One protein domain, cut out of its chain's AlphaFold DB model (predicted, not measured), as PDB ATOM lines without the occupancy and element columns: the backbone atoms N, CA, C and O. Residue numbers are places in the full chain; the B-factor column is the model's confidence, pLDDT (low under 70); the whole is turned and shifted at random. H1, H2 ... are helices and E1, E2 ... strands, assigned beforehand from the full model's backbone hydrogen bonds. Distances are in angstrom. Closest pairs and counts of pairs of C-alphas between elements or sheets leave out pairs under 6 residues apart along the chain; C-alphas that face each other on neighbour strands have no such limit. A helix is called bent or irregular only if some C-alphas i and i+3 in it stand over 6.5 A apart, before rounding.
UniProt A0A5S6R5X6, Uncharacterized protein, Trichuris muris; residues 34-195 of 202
ATOM      1  N   LEU A  34     266.741 132.963 214.439       93.62
ATOM      2  CA  LEU A  34     266.442 132.095 213.313       93.62
ATOM      3  C   LEU A  34     265.144 132.549 212.667       93.62
ATOM      4  O   LEU A  34     264.255 133.086 213.328       93.62
ATOM      5  N   CYS A  35     265.070 132.349 211.360       94.25
ATOM      6  CA  CYS A  35     263.861 132.612 210.604       94.25
ATOM      7  C   CYS A  35     262.947 131.391 210.634       94.25
ATOM      8  O   CYS A  35     263.298 130.365 210.057       94.25
ATOM      9  N   PHE A  36     261.772 131.521 211.241       93.38
ATOM     10  CA  PHE A  36     260.726 130.505 211.176       93.38
ATOM     11  C   PHE A  36     259.365 131.151 210.978       93.38
ATOM     12  O   PHE A  36     259.043 132.153 211.615       93.38
ATOM     13  N   SER A  37     258.552 130.566 210.097       91.00
ATOM     14  CA  SER A  37     257.190 131.038 209.808       91.00
ATOM     15  C   SER A  37     257.133 132.527 209.450       91.00
ATOM     16  O   SER A  37     256.224 133.238 209.873       91.00
ATOM     17  N   GLY A  38     258.127 133.018 208.709       91.81
ATOM     18  CA  GLY A  38     258.188 134.425 208.332       91.81
ATOM     19  C   GLY A  38     258.578 135.370 209.467       91.81
ATOM     20  O   GLY A  38     258.350 136.562 209.329       91.81
ATOM     21  N   LYS A  39     259.110 134.884 210.592       92.12
ATOM     22  CA  LYS A  39     259.478 135.711 211.748       92.12
ATOM     23  C   LYS A  39     260.908 135.425 212.192       92.12
ATOM     24  O   LYS A  39     261.335 134.272 212.229       92.12
ATOM     25  N   CYS A  40     261.624 136.477 212.572       92.44
ATOM     26  CA  CYS A  40     262.941 136.368 213.189       92.44
ATOM     27  C   CYS A  40     262.801 136.170 214.699       92.44
ATOM     28  O   CYS A  40     262.411 137.082 215.422       92.44
ATOM     29  N   ILE A  41     263.121 134.967 215.167       92.25
ATOM     30  CA  ILE A  41     262.877 134.528 216.544       92.25
ATOM     31  C   ILE A  41     264.207 134.342 217.262       92.25
ATOM     32  O   ILE A  41     265.154 133.803 216.688       92.25
ATOM     33  N   ALA A  42     264.286 134.782 218.516       91.31
ATOM     34  CA  ALA A  42     265.482 134.661 219.342       91.31
ATOM     35  C   ALA A  42     265.998 133.210 219.430       91.31
ATOM     36  O   ALA A  42     265.248 132.282 219.738       91.31
ATOM     37  N   ALA A  43     267.302 133.039 219.211       91.69
ATOM     38  CA  ALA A  43     267.975 131.747 219.191       91.69
ATOM     39  C   ALA A  43     269.323 131.800 219.929       91.69
ATOM     40  O   ALA A  43     269.947 132.855 220.068       91.69
ATOM     41  N   GLN A  44     269.787 130.648 220.402       90.00
ATOM     42  CA  GLN A  44     271.073 130.482 221.076       90.00
ATOM     43  C   GLN A  44     271.954 129.477 220.339       90.00
ATOM     44  O   GLN A  44     271.450 128.603 219.645       90.00
ATOM     45  N   LEU A  45     273.271 129.619 220.489       89.88
ATOM     46  CA  LEU A  45     274.240 128.715 219.875       89.88
ATOM     47  C   LEU A  45     274.124 127.313 220.493       89.88
ATOM     48  O   LEU A  45     274.102 127.180 221.719       89.88
ATOM     49  N   LEU A  46     274.121 126.281 219.652       87.38
ATOM     50  CA  LEU A  46     274.214 124.885 220.078       87.38
ATOM     51  C   LEU A  46     275.672 124.509 220.316       87.38
ATOM     52  O   LEU A  46     276.330 123.917 219.469       87.38
ATOM     53  N   SER A  47     276.183 124.836 221.502       76.12
ATOM     54  CA  SER A  47     277.578 124.547 221.864       76.12
ATOM     55  C   SER A  47     277.925 123.051 221.848       76.12
ATOM     56  O   SER A  47     279.097 122.700 221.763       76.12
ATOM     57  N   SER A  48     276.927 122.165 221.931       71.12
ATOM     58  CA  SER A  48     277.096 120.712 221.807       71.12
ATOM     59  C   SER A  48     277.393 120.249 220.374       71.12
ATOM     60  O   SER A  48     277.910 119.148 220.195       71.12
ATOM     61  N   MET A  49     277.108 121.072 219.358       70.31
ATOM     62  CA  MET A  49     277.432 120.807 217.956       70.31
ATOM     63  C   MET A  49     278.576 121.716 217.508       70.31
ATOM     64  O   MET A  49     278.373 122.830 217.036       70.31
ATOM     65  N   SER A  50     279.804 121.221 217.670       63.53
ATOM     66  CA  SER A  50     281.030 121.941 217.300       63.53
ATOM     67  C   SER A  50     281.411 121.813 215.821       63.53
ATOM     68  O   SER A  50     282.335 122.489 215.368       63.53
ATOM     69  N   HIS A  51     280.731 120.950 215.061       77.69
ATOM     70  CA  HIS A  51     280.947 120.837 213.625       77.69
ATOM     71  C   HIS A  51     280.179 121.943 212.895       77.69
ATOM     72  O   HIS A  51     279.037 122.252 213.231       77.69
ATOM     73  N   GLY A  52     280.818 122.553 211.897       86.75
ATOM     74  CA  GLY A  52     280.156 123.550 211.063       86.75
ATOM     75  C   GLY A  52     278.984 122.947 210.287       86.75
ATOM     76  O   GLY A  52     278.993 121.760 209.961       86.75
ATOM     77  N   CYS A  53     277.996 123.776 209.961       92.00
ATOM     78  CA  CYS A  53     276.800 123.362 209.234       92.00
ATOM     79  C   CYS A  53     276.669 124.063 207.871       92.00
ATOM     80  O   CYS A  53     277.225 125.137 207.637       92.00
ATOM     81  N   ARG A  54     275.904 123.462 206.957       92.06
ATOM     82  CA  ARG A  54     275.506 124.053 205.664       92.06
ATOM     83  C   ARG A  54     273.992 124.117 205.464       92.06
ATOM     84  O   ARG A  54     273.535 124.840 204.587       92.06
ATOM     85  N   SER A  55     273.228 123.354 206.243       90.44
ATOM     86  CA  SER A  55     271.767 123.309 206.189       90.44
ATOM     87  C   SER A  55     271.186 122.973 207.560       90.44
ATOM     88  O   SER A  55     271.857 122.349 208.385       90.44
ATOM     89  N   ASP A  56     269.928 123.349 207.791       91.62
ATOM     90  CA  ASP A  56     269.246 123.166 209.082       91.62
ATOM     91  C   ASP A  56     269.193 121.706 209.521       91.62
ATOM     92  O   ASP A  56     269.288 121.413 210.707       91.62
ATOM     93  N   HIS A  57     269.112 120.774 208.568       88.06
ATOM     94  CA  HIS A  57     269.101 119.341 208.854       88.06
ATOM     95  C   HIS A  57     270.349 118.889 209.627       88.06
ATOM     96  O   HIS A  57     270.252 118.016 210.480       88.06
ATOM     97  N   GLN A  58     271.516 119.487 209.369       88.38
ATOM     98  CA  GLN A  58     272.751 119.149 210.091       88.38
ATOM     99  C   GLN A  58     272.709 119.600 211.557       88.38
ATOM    100  O   GLN A  58     273.419 119.047 212.386       88.38
ATOM    101  N   CYS A  59     271.840 120.561 211.880       89.25
ATOM    102  CA  CYS A  59     271.621 121.052 213.235       89.25
ATOM    103  C   CYS A  59     270.516 120.296 213.984       89.25
ATOM    104  O   CYS A  59     270.205 120.626 215.130       89.25
ATOM    105  N   ARG A  60     269.909 119.282 213.356       85.94
ATOM    106  CA  ARG A  60     268.905 118.422 213.984       85.94
ATOM    107  C   ARG A  60     269.598 117.174 214.515       85.94
ATOM    108  O   ARG A  60     270.240 116.440 213.771       85.94
ATOM    109  N   THR A  61     269.463 116.907 215.810       70.56
ATOM    110  CA  THR A  61     269.995 115.670 216.393       70.56
ATOM    111  C   THR A  61     269.141 114.485 215.932       70.56
ATOM    112  O   THR A  61     267.919 114.490 216.090       70.56
ATOM    113  N   HIS A  62     269.771 113.460 215.359       55.66
ATOM    114  CA  HIS A  62     269.094 112.224 214.965       55.66
ATOM    115  C   HIS A  62     268.667 111.420 216.208       55.66
ATOM    116  O   HIS A  62     269.423 111.316 217.169       55.66
ATOM    117  N   GLY A  63     267.458 110.845 216.200       53.56
ATOM    118  CA  GLY A  63     266.953 109.987 217.290       53.56
ATOM    119  C   GLY A  63     266.146 110.690 218.392       53.56
ATOM    120  O   GLY A  63     265.592 110.010 219.247       53.56
ATOM    121  N   VAL A  64     266.011 112.019 218.344       56.91
ATOM    122  CA  VAL A  64     265.158 112.826 219.256       56.91
ATOM    123  C   VAL A  64     263.877 113.356 218.578       56.91
ATOM    124  O   VAL A  64     263.172 114.204 219.116       56.91
ATOM    125  N   GLY A  65     263.517 112.817 217.407       58.38
ATOM    126  CA  GLY A  65     262.252 113.111 216.714       58.38
ATOM    127  C   GLY A  65     262.057 114.590 216.338       58.38
ATOM    128  O   GLY A  65     263.024 115.309 216.093       58.38
ATOM    129  N   TRP A  66     260.795 115.041 216.314       54.31
ATOM    130  CA  TRP A  66     260.360 116.416 215.994       54.31
ATOM    131  C   TRP A  66     260.874 117.490 216.975       54.31
ATOM    132  O   TRP A  66     260.689 118.686 216.785       54.31
ATOM    133  N   GLN A  67     261.557 117.095 218.047       57.66
ATOM    134  CA  GLN A  67     261.887 117.983 219.163       57.66
ATOM    135  C   GLN A  67     263.003 118.990 218.841       57.66
ATOM    136  O   GLN A  67     263.262 119.863 219.661       57.66
ATOM    137  N   ASN A  68     263.640 118.910 217.667       70.62
ATOM    138  CA  ASN A  68     264.705 119.826 217.232       70.62
ATOM    139  C   ASN A  68     264.334 120.639 215.986       70.62
ATOM    140  O   ASN A  68     265.224 121.131 215.294       70.62
ATOM    141  N   GLU A  69     263.049 120.764 215.641       81.81
ATOM    142  CA  GLU A  69     262.673 121.567 214.466       81.81
ATOM    143  C   GLU A  69     262.935 123.065 214.650       81.81
ATOM    144  O   GLU A  69     263.080 123.786 213.667       81.81
ATOM    145  N   GLY A  70     263.085 123.523 215.897       89.81
ATOM    146  CA  GLY A  70     263.562 124.867 216.220       89.81
ATOM    147  C   GLY A  70     265.065 125.076 215.999       89.81
ATOM    148  O   GLY A  70     265.559 126.173 216.267       89.81
ATOM    149  N   SER A  71     265.803 124.062 215.539       92.12
ATOM    150  CA  SER A  71     267.229 124.170 215.235       92.12
ATOM    151  C   SER A  71     267.477 124.517 213.770       92.12
ATOM    152  O   SER A  71     266.857 123.956 212.866       92.12
ATOM    153  N   GLY A  72     268.430 125.416 213.534       92.69
ATOM    154  CA  GLY A  72     268.744 125.939 212.208       92.69
ATOM    155  C   GLY A  72     270.224 126.248 212.027       92.69
ATOM    156  O   GLY A  72     270.946 126.547 212.987       92.69
ATOM    157  N   CYS A  73     270.680 126.167 210.780       94.25
ATOM    158  CA  CYS A  73     272.049 126.471 210.405       94.25
ATOM    159  C   CYS A  73     272.168 127.926 209.975       94.25
ATOM    160  O   CYS A  73     271.628 128.345 208.950       94.25
ATOM    161  N   ARG A  74     272.944 128.708 210.720       94.06
ATOM    162  CA  ARG A  74     273.164 130.113 210.405       94.06
ATOM    163  C   ARG A  74     274.643 130.444 210.427       94.06
ATOM    164  O   ARG A  74     275.327 130.205 211.413       94.06
ATOM    165  N   ALA A  75     275.126 131.034 209.333       93.06
ATOM    166  CA  ALA A  75     276.525 131.448 209.187       93.06
ATOM    167  C   ALA A  75     277.524 130.327 209.552       93.06
ATOM    168  O   ALA A  75     278.532 130.558 210.213       93.06
ATOM    169  N   GLY A  76     277.213 129.090 209.150       92.12
ATOM    170  CA  GLY A  76     278.059 127.925 209.405       92.12
ATOM    171  C   GLY A  76     277.989 127.360 210.823       92.12
ATOM    172  O   GLY A  76     278.710 126.409 211.109       92.12
ATOM    173  N   SER A  77     277.144 127.906 211.700       92.75
ATOM    174  CA  SER A  77     276.975 127.455 213.085       92.75
ATOM    175  C   SER A  77     275.527 127.061 213.372       92.75
ATOM    176  O   SER A  77     274.591 127.651 212.830       92.75
ATOM    177  N   CYS A  78     275.336 126.069 214.241       92.38
ATOM    178  CA  CYS A  78     274.007 125.623 214.646       92.38
ATOM    179  C   CYS A  78     273.450 126.470 215.790       92.38
ATOM    180  O   CYS A  78     274.124 126.714 216.793       92.38
ATOM    181  N   TYR A  79     272.195 126.876 215.647       92.38
ATOM    182  CA  TYR A  79     271.430 127.584 216.666       92.38
ATOM    183  C   TYR A  79     270.108 126.856 216.926       92.38
ATOM    184  O   TYR A  79     269.637 126.126 216.060       92.38
ATOM    185  N   GLU A  80     269.498 127.086 218.085       91.62
ATOM    186  CA  GLU A  80     268.156 126.603 218.450       91.62
ATOM    187  C   GLU A  80     267.360 127.742 219.077       91.62
ATOM    188  O   GLU A  80     267.921 128.610 219.762       91.62
ATOM    189  N   LEU A  81     266.050 127.744 218.838       91.69
ATOM    190  CA  LEU A  81     265.125 128.692 219.446       91.69
ATOM    191  C   LEU A  81     265.222 128.690 220.977       91.69
ATOM    192  O   LEU A  81     265.265 127.650 221.635       91.69
ATOM    193  N   ILE A  82     265.210 129.888 221.560       89.56
ATOM    194  CA  ILE A  82     265.209 130.049 223.015       89.56
ATOM    195  C   ILE A  82     263.776 129.884 223.520       89.56
ATOM    196  O   ILE A  82     262.929 130.755 223.306       89.56
ATOM    197  N   SER A  83     263.517 128.790 224.235       88.00
ATOM    198  CA  SER A  83     262.259 128.610 224.962       88.00
ATOM    199  C   SER A  83     262.199 129.489 226.211       88.00
ATOM    200  O   SER A  83     263.215 129.767 226.857       88.00
ATOM    201  N   VAL A  84     260.988 129.878 226.599       84.50
ATOM    202  CA  VAL A  84     260.720 130.456 227.913       84.50
ATOM    203  C   VAL A  84     261.165 129.459 228.993       84.50
ATOM    204  O   VAL A  84     260.833 128.279 228.922       84.50
ATOM    205  N   PRO A  85     261.931 129.874 230.011       76.75
ATOM    206  CA  PRO A  85     262.427 128.911 230.989       76.75
ATOM    207  C   PRO A  85     261.308 128.284 231.822       76.75
ATOM    208  O   PRO A  85     260.318 128.937 232.159       76.75
ATOM    209  N   GLY A  86     261.486 127.006 232.159       74.81
ATOM    210  CA  GLY A  86     260.474 126.206 232.847       74.81
ATOM    211  C   GLY A  86     259.382 125.648 231.931       74.81
ATOM    212  O   GLY A  86     258.489 124.970 232.428       74.81
ATOM    213  N   THR A  87     259.440 125.893 230.616       77.56
ATOM    214  CA  THR A  87     258.541 125.250 229.649       77.56
ATOM    215  C   THR A  87     259.187 124.013 229.036       77.56
ATOM    216  O   THR A  87     260.388 123.997 228.758       77.56
ATOM    217  N   GLY A  88     258.372 122.992 228.774       78.06
ATOM    218  CA  GLY A  88     258.759 121.865 227.929       78.06
ATOM    219  C   GLY A  88     258.734 122.216 226.437       78.06
ATOM    220  O   GLY A  88     258.603 123.382 226.052       78.06
ATOM    221  N   LYS A  89     258.852 121.181 225.600       85.19
ATOM    222  CA  LYS A  89     258.510 121.262 224.174       85.19
ATOM    223  C   LYS A  89     256.988 121.394 224.022       85.19
ATOM    224  O   LYS A  89     256.256 121.020 224.940       85.19
ATOM    225  N   CYS A  90     256.538 121.923 222.890       88.19
ATOM    226  CA  CYS A  90     255.115 122.106 222.605       88.19
ATOM    227  C   CYS A  90     254.710 121.489 221.262       88.19
ATOM    228  O   CYS A  90     255.438 121.612 220.296       88.19
ATOM    229  N   ASP A  91     253.543 120.874 221.162       86.69
ATOM    230  CA  ASP A  91     252.946 120.432 219.897       86.69
ATOM    231  C   ASP A  91     251.884 121.432 219.412       86.69
ATOM    232  O   ASP A  91     251.660 121.601 218.215       86.69
ATOM    233  N   TYR A  92     251.244 122.128 220.356       85.81
ATOM    234  CA  TYR A  92     250.170 123.089 220.118       85.81
ATOM    235  C   TYR A  92     250.255 124.275 221.092       85.81
ATOM    236  O   TYR A  92     250.989 124.245 222.083       85.81
ATOM    237  N   GLN A  93     249.547 125.365 220.777       86.31
ATOM    238  CA  GLN A  93     249.688 126.661 221.455       86.31
ATOM    239  C   GLN A  93     249.345 126.598 222.950       86.31
ATOM    240  O   GLN A  93     249.987 127.257 223.762       86.31
ATOM    241  N   GLU A  94     248.366 125.785 223.320       85.81
ATOM    242  CA  GLU A  94     247.802 125.672 224.665       85.81
ATOM    243  C   GLU A  94     248.804 125.107 225.689       85.81
ATOM    244  O   GLU A  94     248.611 125.246 226.894       85.81
ATOM    245  N   GLN A  95     249.903 124.497 225.230       86.38
ATOM    246  CA  GLN A  95     250.988 124.017 226.094       86.38
ATOM    247  C   GLN A  95     251.974 125.125 226.493       86.38
ATOM    248  O   GLN A  95     252.801 124.920 227.386       86.38
ATOM    249  N   CYS A  96     251.907 126.293 225.850       85.12
ATOM    250  CA  CYS A  96     252.790 127.413 226.132       85.12
ATOM    251  C   CYS A  96     252.149 128.383 227.136       85.12
ATOM    252  O   CYS A  96     251.104 128.969 226.852       85.12
ATOM    253  N   PRO A  97     252.753 128.577 228.323       80.56
ATOM    254  CA  PRO A  97     252.161 129.395 229.371       80.56
ATOM    255  C   PRO A  97     252.381 130.895 229.141       80.56
ATOM    256  O   PRO A  97     253.412 131.332 228.618       80.56
ATOM    257  N   GLY A  98     251.458 131.707 229.660       76.69
ATOM    258  CA  GLY A  98     251.592 133.163 229.697       76.69
ATOM    259  C   GLY A  98     251.738 133.791 228.308       76.69
ATOM    260  O   GLY A  98     251.061 133.405 227.364       76.69
ATOM    261  N   GLN A  99     252.629 134.778 228.183       77.75
ATOM    262  CA  GLN A  99     252.882 135.497 226.928       77.75
ATOM    263  C   GLN A  99     253.938 134.772 226.079       77.75
ATOM    264  O   GLN A  99     255.012 135.309 225.795       77.75
ATOM    265  N   SER A 100     253.655 133.521 225.713       88.31
ATOM    266  CA  SER A 100     254.515 132.720 224.840       88.31
ATOM    267  C   SER A 100     253.709 131.978 223.783       88.31
ATOM    268  O   SER A 100     252.522 131.713 223.968       88.31
ATOM    269  N   ILE A 101     254.342 131.677 222.651       92.31
ATOM    270  CA  ILE A 101     253.702 130.976 221.538       92.31
ATOM    271  C   ILE A 101     254.479 129.743 221.109       92.31
ATOM    272  O   ILE A 101     255.708 129.727 221.176       92.31
ATOM    273  N   CYS A 102     253.758 128.724 220.642       93.19
ATOM    274  CA  CYS A 102     254.366 127.498 220.148       93.19
ATOM    275  C   CYS A 102     254.841 127.658 218.698       93.19
ATOM    276  O   CYS A 102     254.031 127.768 217.765       93.19
ATOM    277  N   ILE A 103     256.160 127.648 218.509       92.44
ATOM    278  CA  ILE A 103     256.819 127.683 217.203       92.44
ATOM    279  C   ILE A 103     257.873 126.579 217.153       92.44
ATOM    280  O   ILE A 103     258.779 126.560 217.980       92.44
ATOM    281  N   GLN A 104     257.770 125.684 216.165       91.81
ATOM    282  CA  GLN A 104     258.753 124.616 215.924       91.81
ATOM    283  C   GLN A 104     259.068 123.774 217.170       91.81
ATOM    284  O   GLN A 104     260.216 123.432 217.433       91.81
ATOM    285  N   TYR A 105     258.043 123.469 217.961       91.31
ATOM    286  CA  TYR A 105     258.132 122.769 219.242       91.31
ATOM    287  C   TYR A 105     258.788 123.516 220.408       91.31
ATOM    288  O   TYR A 105     259.075 122.922 221.448       91.31
ATOM    289  N   HIS A 106     258.965 124.831 220.284       91.81
ATOM    290  CA  HIS A 106     259.443 125.709 221.347       91.81
ATOM    291  C   HIS A 106     258.374 126.713 221.773       91.81
ATOM    292  O   HIS A 106     257.781 127.395 220.937       91.81
ATOM    293  N   CYS A 107     258.192 126.872 223.084       91.62
ATOM    294  CA  CYS A 107     257.445 127.996 223.636       91.62
ATOM    295  C   CYS A 107     258.334 129.233 223.656       91.62
ATOM    296  O   CYS A 107     259.098 129.446 224.597       91.62
ATOM    297  N   VAL A 108     258.259 130.042 222.605       92.38
ATOM    298  CA  VAL A 108     259.066 131.256 222.466       92.38
ATOM    299  C   VAL A 108     258.323 132.450 223.048       92.38
ATOM    300  O   VAL A 108     257.094 132.511 223.008       92.38
ATOM    301  N   ALA A 109     259.057 133.409 223.611       89.31
ATOM    302  CA  ALA A 109     258.451 134.634 224.127       89.31
ATOM    303  C   ALA A 109     257.682 135.360 223.014       89.31
ATOM    304  O   ALA A 109     258.143 135.400 221.871       89.31
ATOM    305  N   ALA A 110     256.536 135.945 223.354       90.38
ATOM    306  CA  ALA A 110     255.655 136.598 222.399       90.38
ATOM    307  C   ALA A 110     255.244 137.999 222.863       90.38
ATOM    308  O   ALA A 110     255.200 138.293 224.058       90.38
ATOM    309  N   GLU A 111     254.909 138.860 221.907       86.69
ATOM    310  CA  GLU A 111     254.327 140.175 222.150       86.69
ATOM    311  C   GLU A 111     252.964 140.280 221.464       86.69
ATOM    312  O   GLU A 111     252.765 139.790 220.347       86.69
ATOM    313  N   ILE A 112     252.018 140.924 222.149       87.19
ATOM    314  CA  ILE A 112     250.706 141.232 221.584       87.19
ATOM    315  C   ILE A 112     250.876 142.178 220.392       87.19
ATOM    316  O   ILE A 112     251.628 143.155 220.441       87.19
ATOM    317  N   THR A 113     250.185 141.883 219.302       87.69
ATOM    318  CA  THR A 113     250.142 142.749 218.123       87.69
ATOM    319  C   THR A 113     248.966 143.725 218.224       87.69
ATOM    320  O   THR A 113     248.169 143.680 219.153       87.69
ATOM    321  N   ARG A 114     248.822 144.621 217.243       87.50
ATOM    322  CA  ARG A 114     247.651 145.514 217.150       87.50
ATOM    323  C   ARG A 114     246.437 144.861 216.475       87.50
ATOM    324  O   ARG A 114     245.482 145.563 216.163       87.50
ATOM    325  N   ARG A 115     246.498 143.558 216.179       87.75
ATOM    326  CA  ARG A 115     245.422 142.810 215.523       87.75
ATOM    327  C   ARG A 115     244.641 142.000 216.545       87.75
ATOM    328  O   ARG A 115     245.233 141.310 217.375       87.75
ATOM    329  N   SER A 116     243.327 142.050 216.407       92.50
ATOM    330  CA  SER A 116     242.406 141.155 217.094       92.50
ATOM    331  C   SER A 116     242.113 139.930 216.236       92.50
ATOM    332  O   SER A 116     242.227 139.990 215.012       92.50
ATOM    333  N   CYS A 117     241.715 138.836 216.873       90.00
ATOM    334  CA  CYS A 117     241.349 137.600 216.193       90.00
ATOM    335  C   CYS A 117     240.189 136.902 216.901       90.00
ATOM    336  O   CYS A 117     239.954 137.094 218.091       90.00
ATOM    337  N   ARG A 118     239.459 136.086 216.142       90.94
ATOM    338  CA  ARG A 118     238.495 135.099 216.652       90.94
ATOM    339  C   ARG A 118     238.909 133.685 216.280       90.94
ATOM    340  O   ARG A 118     238.585 132.741 216.990       90.94
ATOM    341  N   MET A 119     239.610 133.547 215.160       86.50
ATOM    342  CA  MET A 119     240.143 132.290 214.663       86.50
ATOM    343  C   MET A 119     241.626 132.443 214.291       86.50
ATOM    344  O   MET A 119     242.081 133.547 213.982       86.50
ATOM    345  N   PRO A 120     242.408 131.347 214.278       84.25
ATOM    346  CA  PRO A 120     243.838 131.405 213.969       84.25
ATOM    347  C   PRO A 120     244.175 132.053 212.618       84.25
ATOM    348  O   PRO A 120     245.215 132.696 212.498       84.25
ATOM    349  N   SER A 121     243.301 131.915 211.616       87.38
ATOM    350  CA  SER A 121     243.485 132.480 210.271       87.38
ATOM    351  C   SER A 121     243.361 134.003 210.196       87.38
ATOM    352  O   SER A 121     243.715 134.575 209.170       87.38
ATOM    353  N   ASP A 122     242.885 134.664 211.256       88.44
ATOM    354  CA  ASP A 122     242.838 136.132 211.320       88.44
ATOM    355  C   ASP A 122     244.231 136.738 211.561       88.44
ATOM    356  O   ASP A 122     244.477 137.914 211.280       88.44
ATOM    357  N   CYS A 123     245.157 135.939 212.097       90.38
ATOM    358  CA  CYS A 123     246.515 136.360 212.393       90.38
ATOM    359  C   CYS A 123     247.451 136.116 211.207       90.38
ATOM    360  O   CYS A 123     247.250 135.221 210.387       90.38
ATOM    361  N   HIS A 124     248.521 136.907 211.121       91.62
ATOM    362  CA  HIS A 124     249.505 136.720 210.058       91.62
ATOM    363  C   HIS A 124     250.326 135.440 210.269       91.62
ATOM    364  O   HIS A 124     250.381 134.867 211.357       91.62
ATOM    365  N   THR A 125     251.033 135.009 209.224       89.44
ATOM    366  CA  THR A 125     251.962 133.877 209.309       89.44
ATOM    367  C   THR A 125     252.958 134.061 210.459       89.44
ATOM    368  O   THR A 125     253.504 135.148 210.670       89.44
ATOM    369  N   GLY A 126     253.157 132.987 211.227       87.69
ATOM    370  CA  GLY A 126     254.033 132.981 212.401       87.69
ATOM    371  C   GLY A 126     253.428 133.606 213.658       87.69
ATOM    372  O   GLY A 126     254.079 133.592 214.697       87.69
ATOM    373  N   GLU A 127     252.198 134.115 213.593       91.88
ATOM    374  CA  GLU A 127     251.451 134.602 214.753       91.88
ATOM    375  C   GLU A 127     250.500 133.526 215.286       91.88
ATOM    376  O   GLU A 127     250.259 132.492 214.648       91.88
ATOM    377  N   ARG A 128     249.983 133.750 216.493       89.56
ATOM    378  CA  ARG A 128     248.972 132.895 217.121       89.56
ATOM    379  C   ARG A 128     247.835 133.737 217.657       89.56
ATOM    380  O   ARG A 128     248.077 134.798 218.224       89.56
ATOM    381  N   CYS A 129     246.618 133.238 217.487       90.62
ATOM    382  CA  CYS A 129     245.450 133.806 218.134       90.62
ATOM    383  C   CYS A 129     245.375 133.273 219.566       90.62
ATOM    384  O   CYS A 129     245.311 132.059 219.756       90.62
ATOM    385  N   ILE A 130     245.431 134.161 220.559       87.12
ATOM    386  CA  ILE A 130     245.273 133.814 221.975       87.12
ATOM    387  C   ILE A 130     244.225 134.757 222.555       87.12
ATOM    388  O   ILE A 130     244.436 135.970 222.601       87.12
ATOM    389  N   GLY A 131     243.097 134.198 222.993       86.12
ATOM    390  CA  GLY A 131     241.939 134.999 223.378       86.12
ATOM    391  C   GLY A 131     241.399 135.764 222.171       86.12
ATOM    392  O   GLY A 131     241.024 135.158 221.172       86.12
ATOM    393  N   ASP A 132     241.386 137.088 222.262       88.06
ATOM    394  CA  ASP A 132     240.882 138.008 221.242       88.06
ATOM    395  C   ASP A 132     241.994 138.760 220.491       88.06
ATOM    396  O   ASP A 132     241.707 139.674 219.712       88.06
ATOM    397  N   ALA A 133     243.263 138.387 220.693       87.00
ATOM    398  CA  ALA A 133     244.415 139.096 220.146       87.00
ATOM    399  C   ALA A 133     245.434 138.179 219.456       87.00
ATOM    400  O   ALA A 133     245.687 137.043 219.864       87.00
ATOM    401  N   CYS A 134     246.073 138.711 218.414       90.00
ATOM    402  CA  CYS A 134     247.181 138.049 217.738       90.00
ATOM    403  C   CYS A 134     248.501 138.333 218.459       90.00
ATOM    404  O   CYS A 134     248.829 139.490 218.736       90.00
ATOM    405  N   PHE A 135     249.302 137.295 218.674       92.00
ATOM    406  CA  PHE A 135     250.624 137.356 219.291       92.00
ATOM    407  C   PHE A 135     251.709 137.004 218.273       92.00
ATOM    408  O   PHE A 135     251.600 136.003 217.565       92.00
ATOM    409  N   SER A 136     252.763 137.821 218.208       91.44
ATOM    410  CA  SER A 136     253.965 137.579 217.394       91.44
ATOM    411  C   SER A 136     255.116 137.112 218.281       91.44
ATOM    412  O   SER A 136     255.184 137.550 219.431       91.44
ATOM    413  N   PRO A 137     256.060 136.296 217.776       91.19
ATOM    414  CA  PRO A 137     257.294 136.028 218.500       91.19
ATOM    415  C   PRO A 137     257.997 137.350 218.812       91.19
ATOM    416  O   PRO A 137     258.077 138.236 217.961       91.19
ATOM    417  N   ALA A 138     258.504 137.486 220.030       84.38
ATOM    418  CA  ALA A 138     259.272 138.651 220.422       84.38
ATOM    419  C   ALA A 138     260.587 138.688 219.630       84.38
ATOM    420  O   ALA A 138     261.302 137.680 219.552       84.38
ATOM    421  N   SER A 139     260.932 139.855 219.082       71.62
ATOM    422  CA  SER A 139     262.240 140.072 218.463       71.62
ATOM    423  C   SER A 139     263.361 139.811 219.473       71.62
ATOM    424  O   SER A 139     263.192 139.965 220.692       71.62
ATOM    425  N   TYR A 140     264.536 139.429 218.970       65.25
ATOM    426  CA  TYR A 140     265.701 139.243 219.823       65.25
ATOM    427  C   TYR A 140     266.014 140.546 220.575       65.25
ATOM    428  O   TYR A 140     266.218 141.606 219.995       65.25
ATOM    429  N   SER A 141     266.072 140.465 221.902       59.84
ATOM    430  CA  SER A 141     266.635 141.521 222.737       59.84
ATOM    431  C   SER A 141     267.861 140.947 223.446       59.84
ATOM    432  O   SER A 141     267.757 139.857 224.016       59.84
ATOM    433  N   PRO A 142     269.007 141.648 223.496       49.75
ATOM    434  CA  PRO A 142     270.161 141.206 224.284       49.75
ATOM    435  C   PRO A 142     269.829 141.049 225.780       49.75
ATOM    436  O   PRO A 142     270.490 140.287 226.475       49.75
ATOM    437  N   ASN A 143     268.739 141.675 226.245       49.97
ATOM    438  CA  ASN A 143     268.171 141.492 227.582       49.97
ATOM    439  C   ASN A 143     266.947 140.553 227.599       49.97
ATOM    440  O   ASN A 143     266.148 140.627 228.522       49.97
ATOM    441  N   SER A 144     266.728 139.700 226.596       49.44
ATOM    442  CA  SER A 144     265.549 138.811 226.502       49.44
ATOM    443  C   SER A 144     265.451 137.827 227.673       49.44
ATOM    444  O   SER A 144     264.355 137.608 228.188       49.44
ATOM    445  N   ARG A 145     266.596 137.347 228.187       48.72
ATOM    446  CA  ARG A 145     266.668 136.554 229.430       48.72
ATOM    447  C   ARG A 145     266.287 137.333 230.693       48.72
ATOM    448  O   ARG A 145     266.045 136.686 231.693       48.72
ATOM    449  N   ASP A 146     266.206 138.664 230.657       45.09
ATOM    450  CA  ASP A 146     266.036 139.527 231.844       45.09
ATOM    451  C   ASP A 146     264.760 140.398 231.783       45.09
ATOM    452  O   ASP A 146     264.058 140.610 232.774       45.09
ATOM    453  N   ARG A 147     264.393 140.895 230.595       46.78
ATOM    454  CA  ARG A 147     263.218 141.750 230.369       46.78
ATOM    455  C   ARG A 147     261.911 140.971 230.330       46.78
ATOM    456  O   ARG A 147     260.911 141.509 230.799       46.78
ATOM    457  N   TYR A 148     261.905 139.740 229.816       48.28
ATOM    458  CA  TYR A 148     260.718 138.883 229.900       48.28
ATOM    459  C   TYR A 148     260.376 138.579 231.370       48.28
ATOM    460  O   TYR A 148     259.220 138.660 231.777       48.28
ATOM    461  N   TYR A 149     261.399 138.380 232.207       46.19
ATOM    462  CA  TYR A 149     261.242 138.212 233.652       46.19
ATOM    463  C   TYR A 149     260.811 139.493 234.374       46.19
ATOM    464  O   TYR A 149     259.928 139.430 235.227       46.19
ATOM    465  N   ARG A 150     261.332 140.677 234.011       42.19
ATOM    466  CA  ARG A 150     260.839 141.949 234.586       42.19
ATOM    467  C   ARG A 150     259.387 142.266 234.226       42.19
ATOM    468  O   ARG A 150     258.724 142.942 235.009       42.19
ATOM    469  N   ARG A 151     258.877 141.815 233.073       41.94
ATOM    470  CA  ARG A 151     257.477 142.063 232.676       41.94
ATOM    471  C   ARG A 151     256.474 141.236 233.506       41.94
ATOM    472  O   ARG A 151     255.329 141.655 233.598       41.94
ATOM    473  N   ARG A 152     256.908 140.177 234.219       42.53
ATOM    474  CA  ARG A 152     256.112 139.520 235.284       42.53
ATOM    475  C   ARG A 152     255.961 140.355 236.568       42.53
ATOM    476  O   ARG A 152     255.122 140.017 237.391       42.53
ATOM    477  N   LEU A 153     256.761 141.410 236.768       37.62
ATOM    478  CA  LEU A 153     256.804 142.184 238.023       37.62
ATOM    479  C   LEU A 153     256.340 143.641 237.885       37.62
ATOM    480  O   LEU A 153     256.430 144.399 238.848       37.62
ATOM    481  N   ARG A 154     255.846 144.068 236.715       32.50
ATOM    482  CA  ARG A 154     255.197 145.378 236.574       32.50
ATOM    483  C   ARG A 154     253.680 145.185 236.571       32.50
ATOM    484  O   ARG A 154     253.154 144.779 235.537       32.50
ATOM    485  N   PRO A 155     252.975 145.488 237.675       33.09
ATOM    486  CA  PRO A 155     251.538 145.656 237.607       33.09
ATOM    487  C   PRO A 155     251.277 146.872 236.718       33.09
ATOM    488  O   PRO A 155     251.722 147.982 237.011       33.09
ATOM    489  N   THR A 156     250.604 146.659 235.594       34.09
ATOM    490  CA  THR A 156     249.947 147.736 234.856       34.09
ATOM    491  C   THR A 156     248.839 148.273 235.749       34.09
ATOM    492  O   THR A 156     247.773 147.673 235.865       34.09
ATOM    493  N   SER A 157     249.107 149.377 236.441       42.91
ATOM    494  CA  SER A 157     248.058 150.158 237.083       42.91
ATOM    495  C   SER A 157     247.153 150.760 236.006       42.91
ATOM    496  O   SER A 157     247.661 151.341 235.049       42.91
ATOM    497  N   SER A 158     245.844 150.638 236.241       46.56
ATOM    498  CA  SER A 158     244.701 151.284 235.576       46.56
ATOM    499  C   SER A 158     244.323 150.819 234.161       46.56
ATOM    500  O   SER A 158     244.619 151.499 233.184       46.56
ATOM    501  N   SER A 159     243.563 149.722 234.075       36.28
ATOM    502  CA  SER A 159     242.144 149.777 233.668       36.28
ATOM    503  C   SER A 159     241.495 148.391 233.809       36.28
ATOM    504  O   SER A 159     241.740 147.495 233.009       36.28
ATOM    505  N   GLU A 160     240.739 148.237 234.893       42.19
ATOM    506  CA  GLU A 160     239.518 147.434 235.060       42.19
ATOM    507  C   GLU A 160     239.138 146.452 233.928       42.19
ATOM    508  O   GLU A 160     238.214 146.699 233.165       42.19
ATOM    509  N   TYR A 161     239.813 145.302 233.869       33.16
ATOM    510  CA  TYR A 161     239.246 144.047 233.370       33.16
ATOM    511  C   TYR A 161     239.724 142.919 234.290       33.16
ATOM    512  O   TYR A 161     240.894 142.870 234.674       33.16
ATOM    513  N   GLY A 162     238.775 142.089 234.728       30.58
ATOM    514  CA  GLY A 162     238.911 141.140 235.832       30.58
ATOM    515  C   GLY A 162     240.120 140.216 235.710       30.58
ATOM    516  O   GLY A 162     240.253 139.448 234.763       30.58
ATOM    517  N   TYR A 163     240.989 140.286 236.712       32.50
ATOM    518  CA  TYR A 163     242.056 139.331 236.946       32.50
ATOM    519  C   TYR A 163     241.439 138.095 237.615       32.50
ATOM    520  O   TYR A 163     241.339 138.012 238.836       32.50
ATOM    521  N   GLU A 164     241.017 137.099 236.843       34.19
ATOM    522  CA  GLU A 164     240.944 135.760 237.421       34.19
ATOM    523  C   GLU A 164     242.374 135.233 237.538       34.19
ATOM    524  O   GLU A 164     243.095 135.000 236.569       34.19
ATOM    525  N   SER A 165     242.811 135.191 238.791       36.06
ATOM    526  CA  SER A 165     244.095 134.709 239.271       36.06
ATOM    527  C   SER A 165     244.370 133.294 238.755       36.06
ATOM    528  O   SER A 165     243.993 132.315 239.399       36.06
ATOM    529  N   TYR A 166     245.083 133.161 237.636       36.12
ATOM    530  CA  TYR A 166     245.721 131.896 237.288       36.12
ATOM    531  C   TYR A 166     246.837 131.641 238.300       36.12
ATOM    532  O   TYR A 166     247.927 132.213 238.228       36.12
ATOM    533  N   GLY A 167     246.512 130.813 239.291       36.53
ATOM    534  CA  GLY A 167     247.472 130.237 240.219       36.53
ATOM    535  C   GLY A 167     248.564 129.440 239.490       36.53
ATOM    536  O   GLY A 167     248.552 129.333 238.260       36.53
ATOM    537  N   PRO A 168     249.533 128.873 240.231       35.38
ATOM    538  CA  PRO A 168     250.482 127.920 239.654       35.38
ATOM    539  C   PRO A 168     249.729 126.871 238.817       35.38
ATOM    540  O   PRO A 168     248.586 126.561 239.169       35.38
ATOM    541  N   PRO A 169     250.325 126.347 237.720       44.50
ATOM    542  CA  PRO A 169     249.668 125.326 236.909       44.50
ATOM    543  C   PRO A 169     249.143 124.257 237.863       44.50
ATOM    544  O   PRO A 169     249.915 123.810 238.722       44.50
ATOM    545  N   PRO A 170     247.838 123.942 237.817       49.91
ATOM    546  CA  PRO A 170     247.268 123.062 238.807       49.91
ATOM    547  C   PRO A 170     248.036 121.750 238.756       49.91
ATOM    548  O   PRO A 170     248.136 121.117 237.705       49.91
ATOM    549  N   VAL A 171     248.611 121.369 239.894       55.59
ATOM    550  CA  VAL A 171     249.090 120.005 240.105       55.59
ATOM    551  C   VAL A 171     247.923 119.102 239.723       55.59
ATOM    552  O   VAL A 171     246.824 119.326 240.233       55.59
ATOM    553  N   CYS A 172     248.128 118.169 238.781       54.47
ATOM    554  CA  CYS A 172     247.064 117.274 238.335       54.47
ATOM    555  C   CYS A 172     246.408 116.666 239.582       54.47
ATOM    556  O   CYS A 172     247.106 115.992 240.347       54.47
ATOM    557  N   PRO A 173     245.119 116.941 239.842       58.56
ATOM    558  CA  PRO A 173     244.439 116.325 240.966       58.56
ATOM    559  C   PRO A 173     244.403 114.817 240.729       58.56
ATOM    560  O   PRO A 173     244.324 114.375 239.581       58.56
ATOM    561  N   ASP A 174     244.458 114.037 241.805       54.97
ATOM    562  CA  ASP A 174     244.300 112.584 241.747       54.97
ATOM    563  C   ASP A 174     242.816 112.266 241.485       54.97
ATOM    564  O   ASP A 174     242.036 111.944 242.379       54.97
ATOM    565  N   PHE A 175     242.372 112.529 240.256       53.12
ATOM    566  CA  PHE A 175     241.029 112.203 239.809       53.12
ATOM    567  C   PHE A 175     240.988 110.711 239.502       53.12
ATOM    568  O   PHE A 175     241.672 110.235 238.600       53.12
ATOM    569  N   SER A 176     240.121 109.979 240.196       55.50
ATOM    570  CA  SER A 176     239.802 108.598 239.831       55.50
ATOM    571  C   SER A 176     239.145 108.494 238.446       55.50
ATOM    572  O   SER A 176     239.202 107.428 237.836       55.50
ATOM    573  N   MET A 177     238.539 109.580 237.932       55.50
ATOM    574  CA  MET A 177     237.903 109.658 236.609       55.50
ATOM    575  C   MET A 177     237.970 111.081 236.023       55.50
ATOM    576  O   MET A 177     237.680 112.059 236.714       55.50
ATOM    577  N   CYS A 178     238.310 111.199 234.736       61.19
ATOM    578  CA  CYS A 178     238.297 112.467 233.999       61.19
ATOM    579  C   CYS A 178     236.877 112.825 233.508       61.19
ATOM    580  O   CYS A 178     236.134 111.926 233.113       61.19
ATOM    581  N   PRO A 179     236.493 114.119 233.470       66.38
ATOM    582  CA  PRO A 179     235.218 114.554 232.896       66.38
ATOM    583  C   PRO A 179     235.065 114.117 231.433       66.38
ATOM    584  O   PRO A 179     235.987 114.296 230.637       66.38
ATOM    585  N   VAL A 180     233.890 113.598 231.068       60.16
ATOM    586  CA  VAL A 180     233.615 112.976 229.754       60.16
ATOM    587  C   VAL A 180     233.823 113.905 228.550       60.16
ATOM    588  O   VAL A 180     234.127 113.433 227.460       60.16
ATOM    589  N   ASP A 181     233.783 115.222 228.767       64.12
ATOM    590  CA  ASP A 181     233.929 116.236 227.717       64.12
ATOM    591  C   ASP A 181     235.237 117.044 227.812       64.12
ATOM    592  O   ASP A 181     235.471 117.951 227.008       64.12
ATOM    593  N   CYS A 182     236.123 116.718 228.765       66.69
ATOM    594  CA  CYS A 182     237.362 117.476 229.019       66.69
ATOM    595  C   CYS A 182     238.256 117.577 227.772       66.69
ATOM    596  O   CYS A 182     238.913 118.597 227.559       66.69
ATOM    597  N   CYS A 183     238.270 116.520 226.953       64.81
ATOM    598  CA  CYS A 183     239.083 116.436 225.741       64.81
ATOM    599  C   CYS A 183     238.376 116.956 224.481       64.81
ATOM    600  O   CYS A 183     239.036 117.121 223.460       64.81
ATOM    601  N   ILE A 184     237.064 117.215 224.538       60.50
ATOM    602  CA  ILE A 184     236.272 117.698 223.394       60.50
ATOM    603  C   ILE A 184     236.060 119.209 223.492       60.50
ATOM    604  O   ILE A 184     236.294 119.933 222.530       60.50
ATOM    605  N   VAL A 185     235.626 119.688 224.659       58.44
ATOM    606  CA  VAL A 185     235.209 121.087 224.865       58.44
ATOM    607  C   VAL A 185     236.345 121.929 225.461       58.44
ATOM    608  O   VAL A 185     236.289 123.155 225.445       58.44
ATOM    609  N   GLY A 186     237.417 121.274 225.918       55.91
ATOM    610  CA  GLY A 186     238.575 121.913 226.529       55.91
ATOM    611  C   GLY A 186     238.308 122.273 227.988       55.91
ATOM    612  O   GLY A 186     237.414 123.044 228.321       55.91
ATOM    613  N   CYS A 187     239.109 121.710 228.885       68.12
ATOM    614  CA  CYS A 187     239.051 121.988 230.315       68.12
ATOM    615  C   CYS A 187     240.442 122.381 230.850       68.12
ATOM    616  O   CYS A 187     241.456 122.042 230.229       68.12
ATOM    617  N   PRO A 188     240.536 123.019 232.035       58.78
ATOM    618  CA  PRO A 188     241.818 123.446 232.617       58.78
ATOM    619  C   PRO A 188     242.826 122.300 232.830       58.78
ATOM    620  O   PRO A 188     244.035 122.521 232.866       58.78
ATOM    621  N   TYR A 189     242.331 121.062 232.937       64.88
ATOM    622  CA  TYR A 189     243.113 119.849 233.194       64.88
ATOM    623  C   TYR A 189     243.251 118.943 231.960       64.88
ATOM    624  O   TYR A 189     243.647 117.787 232.089       64.88
ATOM    625  N   ALA A 190     242.956 119.441 230.752       66.50
ATOM    626  CA  ALA A 190     243.029 118.639 229.525       66.50
ATOM    627  C   ALA A 190     244.430 118.033 229.303       66.50
ATOM    628  O   ALA A 190     244.567 116.908 228.833       66.50
ATOM    629  N   HIS A 191     245.483 118.728 229.740       67.75
ATOM    630  CA  HIS A 191     246.862 118.233 229.710       67.75
ATOM    631  C   HIS A 191     247.123 117.018 230.629       67.75
ATOM    632  O   HIS A 191     248.074 116.275 230.379       67.75
ATOM    633  N   CYS A 192     246.292 116.804 231.659       66.00
ATOM    634  CA  CYS A 192     246.323 115.632 232.542       66.00
ATOM    635  C   CYS A 192     245.477 114.473 231.983       66.00
ATOM    636  O   CYS A 192     245.850 113.317 232.142       66.00
ATOM    637  N   CYS A 193     244.356 114.775 231.317       66.31
ATOM    638  CA  CYS A 193     243.371 113.774 230.888       66.31
ATOM    639  C   CYS A 193     243.542 113.269 229.444       66.31
ATOM    640  O   CYS A 193     243.089 112.172 229.135       66.31
ATOM    641  N   CYS A 194     244.179 114.030 228.547       69.12
ATOM    642  CA  CYS A 194     244.102 113.787 227.098       69.12
ATOM    643  C   CYS A 194     245.425 113.298 226.459       69.12
ATOM    644  O   CYS A 194     245.670 113.537 225.277       69.12
ATOM    645  N   ARG A 195     246.309 112.623 227.218       57.25
ATOM    646  CA  ARG A 195     247.580 112.062 226.700       57.25
ATOM    647  C   ARG A 195     247.422 110.610 226.201       57.25
ATOM    648  O   ARG A 195     247.468 109.686 227.002       57.25
TER     649      ARG A 195
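What this domain is: This is residues 34 to 195 of the 202 residues of an uncharacterized protein of Trichuris muris (UniProt A0A5S6R5X6). Two small four-stranded sheets, each made of two hairpins and curled like part of a barrel, form two neighbouring lobes that are only partly face to face. After them comes a long tail: H3, then an unnamed stretch whose residues 153 to 165 stand free, then the touching short helices H4 and H5. The printed part has 162 residues, in the order E1 E2 H1 H2 E3 E4 E5 E6 E7 E8 H3 H4 H5; the sheets run E1 E2 E4 E3 and E5 E6 E8 E7, both antiparallel. The class is mixed, helices and strands, with under half of the residues in named elements. The whole is only just compact, close to loose, with a radius of gyration of the C-alphas of 17.9 A and spans of 49 by 43 by 31 A.

Where its parts are: Find C-alpha 34 at (266.442, 132.095, 213.313), where E1, residues 34 to 36, begins. Next come E2, 39 to 45, 18.2 A long; H1, 56 to 59; H2, 65 to 68, irregular, with C-alphas 65 and 68 7.2 A apart; E3, 71 to 74; and E4, 77 to 81, 13.5 A. Go on to E5, 100 to 103; E6, 106 to 116, 23.4 A, which bends by 80 degrees at residue 113; E7, 128 to 130; and E8, 133 to 137, 13.3 A. H3, 144 to 151, 10.7 A, begins at (265.549, 138.811, 226.502); H4 is 182 to 186, and H5, 190 to 193, ends at (243.371, 113.774, 230.888).

How they stand to each other: In the first sheet, look for N 34 and O 41 of E1 and E2, 2.9 A; N 44 and O 80 of E2 and E4, 2.8 A; and N 72 and O 79 of E3 and E4, 2.9 A. E2, H1, H2 and E3 make a split strand-helix-strand unit, with E4 between its strands and a right-handed crossover. H1 is on this sheet, over E3, at a height of 6.0 A; H2 is not on it. In the second sheet, find N 101 and O 108 of E5 and E6, 2.9 A; N 111 and O 136 of E6 and E8, 2.8 A; and N 135 and O 128 of E7 and E8, 2.8 A. The sheets form a sandwich, two sheets face to face, with 21 pairs of C-alphas within 10 A; the closest C-alphas of E2 and E8 are those of Ile 41 and Pro 137, 6.1 A. H3 is only just not on the second sheet, with 4 pairs within 10 A. H4 and H5 touch at the C-alphas of Cys 182 and Ala 190, 5.8 A. Every O i to N i+4 pair is within hydrogen-bond range in H4, and 2 of 4 in H3; H1, H2 and H5 are too short for one.

The domain as a whole: The C-alphas of His 51 and Glu 160 are the two farthest apart, 53.7 A. The printed part has no cut. The links E4 to E5, E6 to E7 and H3 to H4 are long. Mean pLDDT is 73.6 over the printed part, and it is under 70 at residue 50, residues 62 to 67 and residues 140 to 195.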